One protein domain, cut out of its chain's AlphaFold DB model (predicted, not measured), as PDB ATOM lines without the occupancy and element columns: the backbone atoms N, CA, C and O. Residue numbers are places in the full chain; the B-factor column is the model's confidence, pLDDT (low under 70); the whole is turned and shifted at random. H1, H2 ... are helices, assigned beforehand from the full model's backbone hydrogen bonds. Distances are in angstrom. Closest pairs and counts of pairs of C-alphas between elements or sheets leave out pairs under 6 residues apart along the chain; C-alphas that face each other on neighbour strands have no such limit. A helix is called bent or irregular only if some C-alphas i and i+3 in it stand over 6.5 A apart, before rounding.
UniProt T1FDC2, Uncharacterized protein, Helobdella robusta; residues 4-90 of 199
ATOM      1  N   ASN A   4      97.707 114.179 103.478       63.72
ATOM      2  CA  ASN A   4      98.302 114.748 102.276       63.72
ATOM      3  C   ASN A   4      97.623 116.054 101.830       63.72
ATOM      4  O   ASN A   4      98.311 116.987 101.425       63.72
ATOM      5  N   ILE A   5      96.298 116.184 101.975       67.38
ATOM      6  CA  ILE A   5      95.575 117.426 101.631       67.38
ATOM      7  C   ILE A   5      95.919 118.547 102.609       67.38
ATOM      8  O   ILE A   5      96.026 119.711 102.227       67.38
ATOM      9  N   ARG A   6      96.131 118.204 103.880       74.00
ATOM     10  CA  ARG A   6      96.552 119.185 104.879       74.00
ATOM     11  C   ARG A   6      97.954 119.709 104.576       74.00
ATOM     12  O   ARG A   6      98.133 120.921 104.545       74.00
ATOM     13  N   LYS A   7      98.896 118.809 104.275       70.12
ATOM     14  CA  LYS A   7     100.262 119.162 103.853       70.12
ATOM     15  C   LYS A   7     100.276 119.998 102.574       70.12
ATOM     16  O   LYS A   7     101.055 120.937 102.472       70.12
ATOM     17  N   LEU A   8      99.381 119.701 101.627       69.81
ATOM     18  CA  LEU A   8      99.172 120.531 100.440       69.81
ATOM     19  C   LEU A   8      98.785 121.954 100.825       69.81
ATOM     20  O   LEU A   8      99.475 122.888 100.447       69.81
ATOM     21  N   ILE A   9      97.712 122.123 101.600       77.19
ATOM     22  CA  ILE A   9      97.241 123.452 102.010       77.19
ATOM     23  C   ILE A   9      98.349 124.221 102.748       77.19
ATOM     24  O   ILE A   9      98.546 125.397 102.461       77.19
ATOM     25  N   GLU A  10      99.109 123.556 103.623       80.06
ATOM     26  CA  GLU A  10     100.261 124.143 104.326       80.06
ATOM     27  C   GLU A  10     101.373 124.608 103.377       80.06
ATOM     28  O   GLU A  10     101.883 125.716 103.525       80.06
ATOM     29  N   ALA A  11     101.708 123.822 102.351       68.00
ATOM     30  CA  ALA A  11     102.706 124.205 101.350       68.00
ATOM     31  C   ALA A  11     102.312 125.467 100.553       68.00
ATOM     32  O   ALA A  11     103.168 126.127  99.959       68.00
ATOM     33  N   PHE A  12     101.027 125.826 100.558       71.94
ATOM     34  CA  PHE A  12     100.494 126.996  99.866       71.94
ATOM     35  C   PHE A  12     100.189 128.177 100.774       71.94
ATOM     36  O   PHE A  12      99.621 129.153 100.295       71.94
ATOM     37  N   GLU A  13     100.609 128.140 102.038       78.81
ATOM     38  CA  GLU A  13     100.441 129.248 102.981       78.81
ATOM     39  C   GLU A  13     100.893 130.588 102.385       78.81
ATOM     40  O   GLU A  13     100.128 131.549 102.400       78.81
ATOM     41  N   SER A  14     102.062 130.621 101.736       72.12
ATOM     42  CA  SER A  14     102.566 131.814 101.030       72.12
ATOM     43  C   SER A  14     101.581 132.384 100.002       72.12
ATOM     44  O   SER A  14     101.423 133.592  99.913       72.12
ATOM     45  N   VAL A  15     100.827 131.547  99.285       70.62
ATOM     46  CA  VAL A  15      99.844 132.006  98.284       70.62
ATOM     47  C   VAL A  15      98.671 132.743  98.941       70.62
ATOM     48  O   VAL A  15      98.134 133.692  98.368       70.62
ATOM     49  N   PHE A  16      98.277 132.322 100.146       76.88
ATOM     50  CA  PHE A  16      97.259 133.019 100.931       76.88
ATOM     51  C   PHE A  16      97.825 134.304 101.550       76.88
ATOM     52  O   PHE A  16      97.172 135.347 101.482       76.88
ATOM     53  N   MET A  17      99.031 134.244 102.124       78.00
ATOM     54  CA  MET A  17      99.625 135.351 102.888       78.00
ATOM     55  C   MET A  17     100.181 136.479 102.011       78.00
ATOM     56  O   MET A  17     100.090 137.640 102.395       78.00
ATOM     57  N   ASP A  18     100.654 136.176 100.801       71.88
ATOM     58  CA  ASP A  18     101.178 137.171  99.854       71.88
ATOM     59  C   ASP A  18     100.058 137.940  99.118       71.88
ATOM     60  O   ASP A  18     100.315 138.673  98.162       71.88
ATOM     61  N   ASN A  19      98.793 137.769  99.532       63.97
ATOM     62  CA  ASN A  19      97.598 138.344  98.899       63.97
ATOM     63  C   ASN A  19      97.449 138.024  97.398       63.97
ATOM     64  O   ASN A  19      96.658 138.662  96.700       63.97
ATOM     65  N   GLU A  20      98.148 137.000  96.893       66.56
ATOM     66  CA  GLU A  20      97.959 136.510  95.522       66.56
ATOM     67  C   GLU A  20      96.553 135.918  95.326       66.56
ATOM     68  O   GLU A  20      96.031 135.885  94.208       66.56
ATOM     69  N   LEU A  21      95.926 135.489  96.426       72.69
ATOM     70  CA  LEU A  21      94.535 135.068  96.504       72.69
ATOM     71  C   LEU A  21      93.672 136.162  97.156       72.69
ATOM     72  O   LEU A  21      93.804 136.453  98.342       72.69
ATOM     73  N   ARG A  22      92.725 136.728  96.410       79.12
ATOM     74  CA  ARG A  22      91.673 137.608  96.949       79.12
ATOM     75  C   ARG A  22      90.612 136.765  97.677       79.12
ATOM     76  O   ARG A  22      89.604 136.386  97.076       79.12
ATOM     77  N   CYS A  23      90.844 136.393  98.942       83.44
ATOM     78  CA  CYS A  23      89.953 135.454  99.644       83.44
ATOM     79  C   CYS A  23      88.550 136.024  99.891       83.44
ATOM     80  O   CYS A  23      87.596 135.260 100.008       83.44
ATOM     81  N   ASP A  24      88.396 137.347  99.875       82.25
ATOM     82  CA  ASP A  24      87.106 138.037  99.908       82.25
ATOM     83  C   ASP A  24      86.176 137.646  98.741       82.25
ATOM     84  O   ASP A  24      84.962 137.576  98.937       82.25
ATOM     85  N   PHE A  25      86.719 137.295  97.567       83.44
ATOM     86  CA  PHE A  25      85.942 136.794  96.415       83.44
ATOM     87  C   PHE A  25      85.680 135.298  96.486       83.44
ATOM     88  O   PHE A  25      84.726 134.809  95.894       83.44
ATOM     89  N   ILE A  26      86.515 134.567  97.217       85.56
ATOM     90  CA  ILE A  26      86.456 133.109  97.298       85.56
ATOM     91  C   ILE A  26      85.433 132.679  98.341       85.56
ATOM     92  O   ILE A  26      84.619 131.792  98.093       85.56
ATOM     93  N   ILE A  27      85.444 133.330  99.504       87.00
ATOM     94  CA  ILE A  27      84.605 132.996 100.661       87.00
ATOM     95  C   ILE A  27      83.113 132.821 100.312       87.00
ATOM     96  O   ILE A  27      82.533 131.835 100.776       87.00
ATOM     97  N   PRO A  28      82.474 133.674  99.480       86.25
ATOM     98  CA  PRO A  28      81.082 133.479  99.067       86.25
ATOM     99  C   PRO A  28      80.820 132.136  98.373       86.25
ATOM    100  O   PRO A  28      79.761 131.541  98.563       86.25
ATOM    101  N   HIS A  29      81.791 131.602  97.627       86.06
ATOM    102  CA  HIS A  29      81.660 130.302  96.965       86.06
ATOM    103  C   HIS A  29      81.747 129.135  97.953       86.06
ATOM    104  O   HIS A  29      81.255 128.049  97.657       86.06
ATOM    105  N   PHE A  30      82.301 129.358  99.145       87.75
ATOM    106  CA  PHE A  30      82.393 128.383 100.236       87.75
ATOM    107  C   PHE A  30      81.284 128.553 101.284       87.75
ATOM    108  O   PHE A  30      81.393 128.022 102.388       87.75
ATOM    109  N   ALA A  31      80.209 129.291 100.973       84.88
ATOM    110  CA  ALA A  31      79.178 129.637 101.952       84.88
ATOM    111  C   ALA A  31      78.552 128.439 102.662       84.88
ATOM    112  O   ALA A  31      78.324 128.473 103.875       84.88
ATOM    113  N   THR A  32      78.286 127.382 101.900       85.69
ATOM    114  CA  THR A  32      77.652 126.162 102.391       85.69
ATOM    115  C   THR A  32      78.572 125.400 103.344       85.69
ATOM    116  O   THR A  32      78.109 124.908 104.367       85.69
ATOM    117  N   GLU A  33      79.871 125.337 103.049       87.56
ATOM    118  CA  GLU A  33      80.864 124.611 103.844       87.56
ATOM    119  C   GLU A  33      81.318 125.402 105.075       87.56
ATOM    120  O   GLU A  33      81.496 124.834 106.151       87.56
ATOM    121  N   LEU A  34      81.488 126.719 104.938       87.38
ATOM    122  CA  LEU A  34      81.826 127.613 106.045       87.38
ATOM    123  C   LEU A  34      80.688 127.685 107.064       87.38
ATOM    124  O   LEU A  34      80.925 127.691 108.275       87.38
ATOM    125  N   GLY A  35      79.454 127.768 106.573       87.94
ATOM    126  CA  GLY A  35      78.305 128.165 107.367       87.94
ATOM    127  C   GLY A  35      78.331 129.660 107.709       87.94
ATOM    128  O   GLY A  35      79.382 130.300 107.822       87.94
ATOM    129  N   LYS A  36      77.137 130.222 107.922       83.75
ATOM    130  CA  LYS A  36      76.918 131.670 108.085       83.75
ATOM    131  C   LYS A  36      77.799 132.303 109.175       83.75
ATOM    132  O   LYS A  36      78.422 133.330 108.941       83.75
ATOM    133  N   ARG A  37      77.942 131.633 110.327       85.50
ATOM    134  CA  ARG A  37      78.750 132.123 111.462       85.50
ATOM    135  C   ARG A  37      80.246 132.235 111.150       85.50
ATOM    136  O   ARG A  37      80.873 133.201 111.572       85.50
ATOM    137  N   ASN A  38      80.837 131.263 110.448       86.69
ATOM    138  CA  ASN A  38      82.267 131.329 110.123       86.69
ATOM    139  C   ASN A  38      82.524 132.321 108.992       86.69
ATOM    140  O   ASN A  38      83.505 133.050 109.055       86.69
ATOM    141  N   MET A  39      81.631 132.393 108.003       88.44
ATOM    142  CA  MET A  39      81.722 133.403 106.952       88.44
ATOM    143  C   MET A  39      81.707 134.819 107.537       88.44
ATOM    144  O   MET A  39      82.609 135.602 107.255       88.44
ATOM    145  N   GLU A  40      80.726 135.135 108.386       86.19
ATOM    146  CA  GLU A  40      80.630 136.446 109.039       86.19
ATOM    147  C   GLU A  40      81.868 136.740 109.892       86.19
ATOM    148  O   GLU A  40      82.365 137.864 109.889       86.19
ATOM    149  N   LYS A  41      82.413 135.727 110.583       87.69
ATOM    150  CA  LYS A  41      83.640 135.870 111.374       87.69
ATOM    151  C   LYS A  41      84.851 136.228 110.508       87.69
ATOM    152  O   LYS A  41      85.562 137.165 110.859       87.69
ATOM    153  N   ILE A  42      85.060 135.513 109.402       87.44
ATOM    154  CA  ILE A  42      86.202 135.729 108.501       87.44
ATOM    155  C   ILE A  42      86.081 137.091 107.807       87.44
ATOM    156  O   ILE A  42      87.050 137.837 107.746       87.44
ATOM    157  N   LEU A  43      84.883 137.459 107.341       85.62
ATOM    158  CA  LEU A  43      84.655 138.724 106.631       85.62
ATOM    159  C   LEU A  43      84.652 139.960 107.546       85.62
ATOM    160  O   LEU A  43      84.711 141.084 107.046       85.62
ATOM    161  N   LYS A  44      84.595 139.783 108.875       86.06
ATOM    162  CA  LYS A  44      84.546 140.893 109.838       86.06
ATOM    163  C   LYS A  44      85.821 141.738 109.837       86.06
ATOM    164  O   LYS A  44      85.735 142.940 110.077       86.06
ATOM    165  N   ASN A  45      86.984 141.133 109.591       83.38
ATOM    166  CA  ASN A  45      88.263 141.839 109.598       83.38
ATOM    167  C   ASN A  45      88.958 141.738 108.236       83.38
ATOM    168  O   ASN A  45      89.580 140.724 107.934       83.38
ATOM    169  N   LYS A  46      88.886 142.823 107.451       76.56
ATOM    170  CA  LYS A  46      89.429 142.903 106.086       76.56
ATOM    171  C   LYS A  46      90.937 142.662 105.991       76.56
ATOM    172  O   LYS A  46      91.387 142.141 104.979       76.56
ATOM    173  N   GLU A  47      91.689 142.986 107.037       79.31
ATOM    174  CA  GLU A  47      93.152 142.848 107.055       79.31
ATOM    175  C   GLU A  47      93.604 141.399 107.274       79.31
ATOM    176  O   GLU A  47      94.706 141.034 106.884       79.31
ATOM    177  N   THR A  48      92.743 140.555 107.856       86.44
ATOM    178  CA  THR A  48      93.070 139.158 108.209       86.44
ATOM    179  C   THR A  48      92.189 138.133 107.491       86.44
ATOM    180  O   THR A  48      92.213 136.954 107.836       86.44
ATOM    181  N   ILE A  49      91.424 138.543 106.467       87.38
ATOM    182  CA  ILE A  49      90.522 137.647 105.714       87.38
ATOM    183  C   ILE A  49      91.283 136.437 105.176       87.38
ATOM    184  O   ILE A  49      90.851 135.301 105.368       87.38
ATOM    185  N   ASN A  50      92.415 136.680 104.517       85.88
ATOM    186  CA  ASN A  50      93.218 135.632 103.901       85.88
ATOM    187  C   ASN A  50      93.763 134.647 104.939       85.88
ATOM    188  O   ASN A  50      93.656 133.435 104.757       85.88
ATOM    189  N   GLU A  51      94.273 135.167 106.055       86.88
ATOM    190  CA  GLU A  51      94.787 134.362 107.159       86.88
ATOM    191  C   GLU A  51      93.682 133.510 107.796       86.88
ATOM    192  O   GLU A  51      93.826 132.297 107.958       86.88
ATOM    193  N   GLN A  52      92.532 134.113 108.105       88.75
ATOM    194  CA  GLN A  52      91.423 133.390 108.719       88.75
ATOM    195  C   GLN A  52      90.810 132.350 107.777       88.75
ATOM    196  O   GLN A  52      90.422 131.267 108.230       88.75
ATOM    197  N   PHE A  53      90.753 132.637 106.475       90.00
ATOM    198  CA  PHE A  53      90.315 131.668 105.478       90.00
ATOM    199  C   PHE A  53      91.311 130.509 105.331       90.00
ATOM    200  O   PHE A  53      90.889 129.352 105.332       90.00
ATOM    201  N   TYR A  54      92.619 130.784 105.317       89.69
ATOM    202  CA  TYR A  54      93.661 129.753 105.334       89.69
ATOM    203  C   TYR A  54      93.555 128.850 106.570       89.69
ATOM    204  O   TYR A  54      93.512 127.623 106.443       89.69
ATOM    205  N   LEU A  55      93.431 129.430 107.769       89.81
ATOM    206  CA  LEU A  55      93.279 128.666 109.012       89.81
ATOM    207  C   LEU A  55      92.023 127.786 108.990       89.81
ATOM    208  O   LEU A  55      92.051 126.639 109.449       89.81
ATOM    209  N   TRP A  56      90.922 128.295 108.431       90.75
ATOM    210  CA  TRP A  56      89.705 127.511 108.254       90.75
ATOM    211  C   TRP A  56      89.910 126.353 107.267       90.75
ATOM    212  O   TRP A  56      89.555 125.218 107.595       90.75
ATOM    213  N   MET A  57      90.533 126.604 106.111       88.00
ATOM    214  CA  MET A  57      90.860 125.584 105.106       88.00
ATOM    215  C   MET A  57      91.755 124.489 105.692       88.00
ATOM    216  O   MET A  57      91.468 123.304 105.543       88.00
ATOM    217  N   LYS A  58      92.796 124.872 106.438       86.69
ATOM    218  CA  LYS A  58      93.722 123.954 107.111       86.69
ATOM    219  C   LYS A  58      93.023 123.087 108.161       86.69
ATOM    220  O   LYS A  58      93.336 121.905 108.295       86.69
ATOM    221  N   LYS A  59      92.072 123.656 108.909       87.81
ATOM    222  CA  LYS A  59      91.296 122.926 109.926       87.81
ATOM    223  C   LYS A  59      90.287 121.953 109.309       87.81
ATOM    224  O   LYS A  59      90.051 120.896 109.887       87.81
ATOM    225  N   ASN A  60      89.706 122.302 108.163       86.38
ATOM    226  CA  ASN A  60      88.643 121.534 107.506       86.38
ATOM    227  C   ASN A  60      89.125 120.799 106.243       86.38
ATOM    228  O   ASN A  60      88.309 120.381 105.428       86.38
ATOM    229  N   ALA A  61      90.440 120.632 106.087       79.75
ATOM    230  CA  ALA A  61      91.078 120.074 104.902       79.75
ATOM    231  C   ALA A  61      90.479 118.713 104.504       79.75
ATOM    232  O   ALA A  61      90.647 117.704 105.196       79.75
ATOM    233  N   ASN A  62      89.789 118.681 103.365       81.12
ATOM    234  CA  ASN A  62      89.285 117.462 102.749       81.12
ATOM    235  C   ASN A  62      89.277 117.589 101.218       81.12
ATOM    236  O   ASN A  62      89.460 118.675 100.668       81.12
ATOM    237  N   GLU A  63      89.076 116.462 100.536       73.31
ATOM    238  CA  GLU A  63      89.146 116.365  99.072       73.31
ATOM    239  C   GLU A  63      88.102 117.237  98.375       73.31
ATOM    240  O   GLU A  63      88.416 117.914  97.403       73.31
ATOM    241  N   GLN A  64      86.886 117.296  98.918       80.06
ATOM    242  CA  GLN A  64      85.791 118.078  98.351       80.06
ATOM    243  C   GLN A  64      86.064 119.587  98.426       80.06
ATOM    244  O   GLN A  64      85.876 120.300  97.445       80.06
ATOM    245  N   ILE A  65      86.534 120.072  99.575       82.94
ATOM    246  CA  ILE A  65      86.875 121.480  99.810       82.94
ATOM    247  C   ILE A  65      88.077 121.881  98.954       82.94
ATOM    248  O   ILE A  65      88.072 122.951  98.344       82.94
ATOM    249  N   PHE A  66      89.088 121.014  98.862       81.06
ATOM    250  CA  PHE A  66      90.258 121.271  98.029       81.06
ATOM    251  C   PHE A  66      89.899 121.307  96.539       81.06
ATOM    252  O   PHE A  66      90.286 122.242  95.842       81.06
ATOM    253  N   GLN A  67      89.093 120.357  96.054       77.06
ATOM    254  CA  GLN A  67      88.628 120.362  94.667       77.06
ATOM    255  C   GLN A  67      87.784 121.604  94.360       77.06
ATOM    256  O   GLN A  67      87.986 122.230  93.326       77.06
ATOM    257  N   LYS A  68      86.916 122.030  95.285       82.19
ATOM    258  CA  LYS A  68      86.125 123.259  95.132       82.19
ATOM    259  C   LYS A  68      87.004 124.508  94.995       82.19
ATOM    260  O   LYS A  68      86.669 125.410  94.230       82.19
ATOM    261  N   LEU A  69      88.140 124.552  95.698       82.50
ATOM    262  CA  LEU A  69      89.119 125.633  95.558       82.50
ATOM    263  C   LEU A  69      89.778 125.605  94.175       82.50
ATOM    264  O   LEU A  69      89.879 126.645  93.529       82.50
ATOM    265  N   LEU A  70      90.195 124.426  93.709       78.75
ATOM    266  CA  LEU A  70      90.772 124.267  92.373       78.75
ATOM    267  C   LEU A  70      89.783 124.678  91.278       78.75
ATOM    268  O   LEU A  70      90.154 125.438  90.385       78.75
ATOM    269  N   ASP A  71      88.530 124.233  91.379       78.06
ATOM    270  CA  ASP A  71      87.469 124.546  90.419       78.06
ATOM    271  C   ASP A  71      87.203 126.055  90.364       78.06
ATOM    272  O   ASP A  71      87.111 126.625  89.275       78.06
ATOM    273  N   PHE A  72      87.147 126.722  91.524       81.25
ATOM    274  CA  PHE A  72      87.007 128.177  91.595       81.25
ATOM    275  C   PHE A  72      88.172 128.883  90.893       81.25
ATOM    276  O   PHE A  72      87.961 129.736  90.032       81.25
ATOM    277  N   LEU A  73      89.411 128.512  91.224       77.19
ATOM    278  CA  LEU A  73      90.593 129.171  90.667       77.19
ATOM    279  C   LEU A  73      90.721 128.943  89.160       77.19
ATOM    280  O   LEU A  73      91.172 129.836  88.444       77.19
ATOM    281  N   GLN A  74      90.290 127.781  88.669       76.31
ATOM    282  CA  GLN A  74      90.230 127.495  87.241       76.31
ATOM    283  C   GLN A  74      89.140 128.313  86.534       76.31
ATOM    284  O   GLN A  74      89.397 128.862  85.462       76.31
ATOM    285  N   HIS A  75      87.938 128.395  87.114       74.62
ATOM    286  CA  HIS A  75      86.802 129.116  86.533       74.62
ATOM    287  C   HIS A  75      87.073 130.622  86.433       74.62
ATOM    288  O   HIS A  75      86.895 131.221  85.373       74.62
ATOM    289  N   GLU A  76      87.598 131.209  87.507       74.44
ATOM    290  CA  GLU A  76      87.911 132.638  87.597       74.44
ATOM    291  C   GLU A  76      89.260 133.010  86.953       74.44
ATOM    292  O   GLU A  76      89.704 134.154  87.031       74.44
ATOM    293  N   LYS A  77      89.923 132.057  86.280       74.56
ATOM    294  CA  LYS A  77      91.206 132.251  85.581       74.56
ATOM    295  C   LYS A  77      92.328 132.778  86.486       74.56
ATOM    296  O   LYS A  77      93.226 133.486  86.024       74.56
ATOM    297  N   PHE A  78      92.340 132.376  87.758       67.62
ATOM    298  CA  PHE A  78      93.492 132.544  88.650       67.62
ATOM    299  C   PHE A  78      94.591 131.542  88.276       67.62
ATOM    300  O   PHE A  78      94.979 130.675  89.057       67.62
ATOM    301  N   ASP A  79      95.111 131.668  87.055       62.66
ATOM    302  CA  ASP A  79      96.040 130.727  86.433       62.66
ATOM    303  C   ASP A  79      97.298 130.494  87.268       62.66
ATOM    304  O   ASP A  79      97.804 129.375  87.304       62.66
ATOM    305  N   LYS A  80      97.835 131.546  87.898       66.81
ATOM    306  CA  LYS A  80      99.061 131.461  88.698       66.81
ATOM    307  C   LYS A  80      98.803 130.692  90.005       66.81
ATOM    308  O   LYS A  80      99.434 129.647  90.154       66.81
ATOM    309  N   PRO A  81      97.849 131.078  90.876       67.19
ATOM    310  CA  PRO A  81      97.487 130.273  92.043       67.19
ATOM    311  C   PRO A  81      97.024 128.856  91.698       67.19
ATOM    312  O   PRO A  81      97.461 127.911  92.340       67.19
ATOM    313  N   TYR A  82      96.219 128.679  90.646       67.88
ATOM    314  CA  TYR A  82      95.786 127.359  90.180       67.88
ATOM    315  C   TYR A  82      96.979 126.490  89.773       67.88
ATOM    316  O   TYR A  82      97.136 125.374  90.256       67.88
ATOM    317  N   LYS A  83      97.885 127.008  88.931       61.59
ATOM    318  CA  LYS A  83      99.116 126.293  88.564       61.59
ATOM    319  C   LYS A  83     100.033 126.098  89.759       61.59
ATOM    320  O   LYS A  83     100.766 125.124  89.759       61.59
ATOM    321  N   MET A  84     100.023 126.972  90.758       62.16
ATOM    322  CA  MET A  84     100.811 126.754  91.964       62.16
ATOM    323  C   MET A  84     100.227 125.593  92.772       62.16
ATOM    324  O   MET A  84     100.953 124.638  93.028       62.16
ATOM    325  N   LEU A  85      98.917 125.596  93.030       63.28
ATOM    326  CA  LEU A  85      98.206 124.498  93.695       63.28
ATOM    327  C   LEU A  85      98.329 123.160  92.949       63.28
ATOM    328  O   LEU A  85      98.440 122.110  93.576       63.28
ATOM    329  N   CYS A  86      98.321 123.187  91.613       59.44
ATOM    330  CA  CYS A  86      98.418 121.988  90.782       59.44
ATOM    331  C   CYS A  86      99.859 121.570  90.438       59.44
ATOM    332  O   CYS A  86     100.080 120.401  90.121       59.44
ATOM    333  N   MET A  87     100.818 122.503  90.392       51.53
ATOM    334  CA  MET A  87     102.129 122.306  89.746       51.53
ATOM    335  C   MET A  87     103.330 123.017  90.397       51.53
ATOM    336  O   MET A  87     104.428 122.860  89.860       51.53
ATOM    337  N   LYS A  88     103.217 123.776  91.502       42.34
ATOM    338  CA  LYS A  88     104.433 124.332  92.132       42.34
ATOM    339  C   LYS A  88     105.218 123.185  92.763       42.34
ATOM    340  O   LYS A  88     104.776 122.619  93.753       42.34
ATOM    341  N   GLU A  89     106.322 122.831  92.108       38.72
ATOM    342  CA  GLU A  89     107.481 122.076  92.601       38.72
ATOM    343  C   GLU A  89     107.211 121.221  93.843       38.72
ATOM    344  O   GLU A  89     107.766 121.438  94.915       38.72
ATOM    345  N   MET A  90     106.347 120.217  93.696       39.75
ATOM    346  CA  MET A  90     106.227 119.192  94.717       39.75
ATOM    347  C   MET A  90     107.495 118.346  94.676       39.75
ATOM    348  O   MET A  90     107.624 117.432  93.859       39.75
TER     349      MET A  90
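This is residues 4 to 90 of the 199 residues of an uncharacterized protein of Helobdella robusta (UniProt T1FDC2). Short helices gather into a loose, tilted ring: H6, the longest, stands beside H3, H3 beside H5, and H5 beside H1 and H2, while H7 folds back on H6 and comes close to H1 and H2 without clearly closing the ring. H5 is the hub, and at one end of the long axis H4 folds back on H3 and packs on H5, with H7 and the last residues at the other end. The printed part has 87 residues with seven named helices, H1 to H7 in chain order, and no named strand; the class is all helix. The whole is compact, with a radius of gyration of the C-alphas of 12.0 A, and its spans of 35 by 23 by 22 A make it only just elongated.

The longest helix, H6, holds residues 63 to 75 and runs 18.0 A from C-alpha 63 at (89.146, 116.365, 99.072) to C-alpha 75 at (86.802, 129.116, 86.533). H7, residues 79 to 87, measures 10.9 A and ends at C-alpha 87 at (102.129, 122.306, 89.746). H5, residues 49 to 59, is 15.3 A long. H3 holds residues 23 to 34 over 13.0 A; it is irregular, with C-alphas 29 and 32 standing 7.9 A apart. H4 holds residues 36 to 43, over 10.6 A. H1, residues 4 to 11, begins at C-alpha 4 at (98.302, 114.748, 102.276) and spans 10.5 A. H2 is the shortest, residues 13 to 17, at 6.2 A.

H6 and H7 form a helical hairpin; they touch, closest at the C-alphas of Leu 73 and Tyr 82, 5.5 A apart, and run opposite ways at a steep tilt of 36 degrees, only just past shallow. H6 touches H7 with residues 70 to 74 alone. H6 and H3 only just touch, with 3 pairs of C-alphas within 8 A, the closest those of Ile 26 and Phe 72 at 7.6 A. H5 is the hub, touching H1, H2, H3 and H4. H3 touches it with residues 23 to 27 alone, closest at the C-alphas of Cys 23 and Asn 50, 5.4 A apart. H4 touches H5 at a steep tilt of 48 degrees, opposite ways, the C-alphas of Ile 42 and Ile 49 being the closest at 5.5 A. H3 and H4 form a second helical hairpin, at a shallow tilt of 17 degrees, with the closest C-alphas, those of Ala 31 and Met 39, 6.8 A apart. H1 and H5 touch at a shallow tilt of 27 degrees, opposite ways, closest at the C-alphas of Arg 6 and Lys 58, 6.0 A apart. H2 touches H5, closest at the C-alphas of Phe 16 and Asn 50, 5.7 A apart. H1 and H2 meet only through their link. H2 and H7 are close but not clearly touching, the closest C-alphas being those of Val 15 and Pro 81 at 6.9 A. Among the pairs that stay apart are H5 and H7, and H4 and H6. The helix packing is mostly crossed, but only just: of 6 pairs that touch and have a tilt, 2 are at a shallow tilt. Every O i to N i+4 pair is within hydrogen-bond range in H1, H2, H4, H5, H6 and H7; in H3 it is 3 of 8, beside 5 of 9 O i to N i+3 pairs.

The two C-alphas farthest apart, those of Arg 37 and Glu 89, are 35.8 A apart. The printed part runs from residue 4 to 90 with no cut, and the six links between its helices are tight. The mean pLDDT of the printed part is 77.4; it is under 70 at residues 4 to 5, 8, 11, 19 to 20 and 78 to 90, and the mean over H7 is 63.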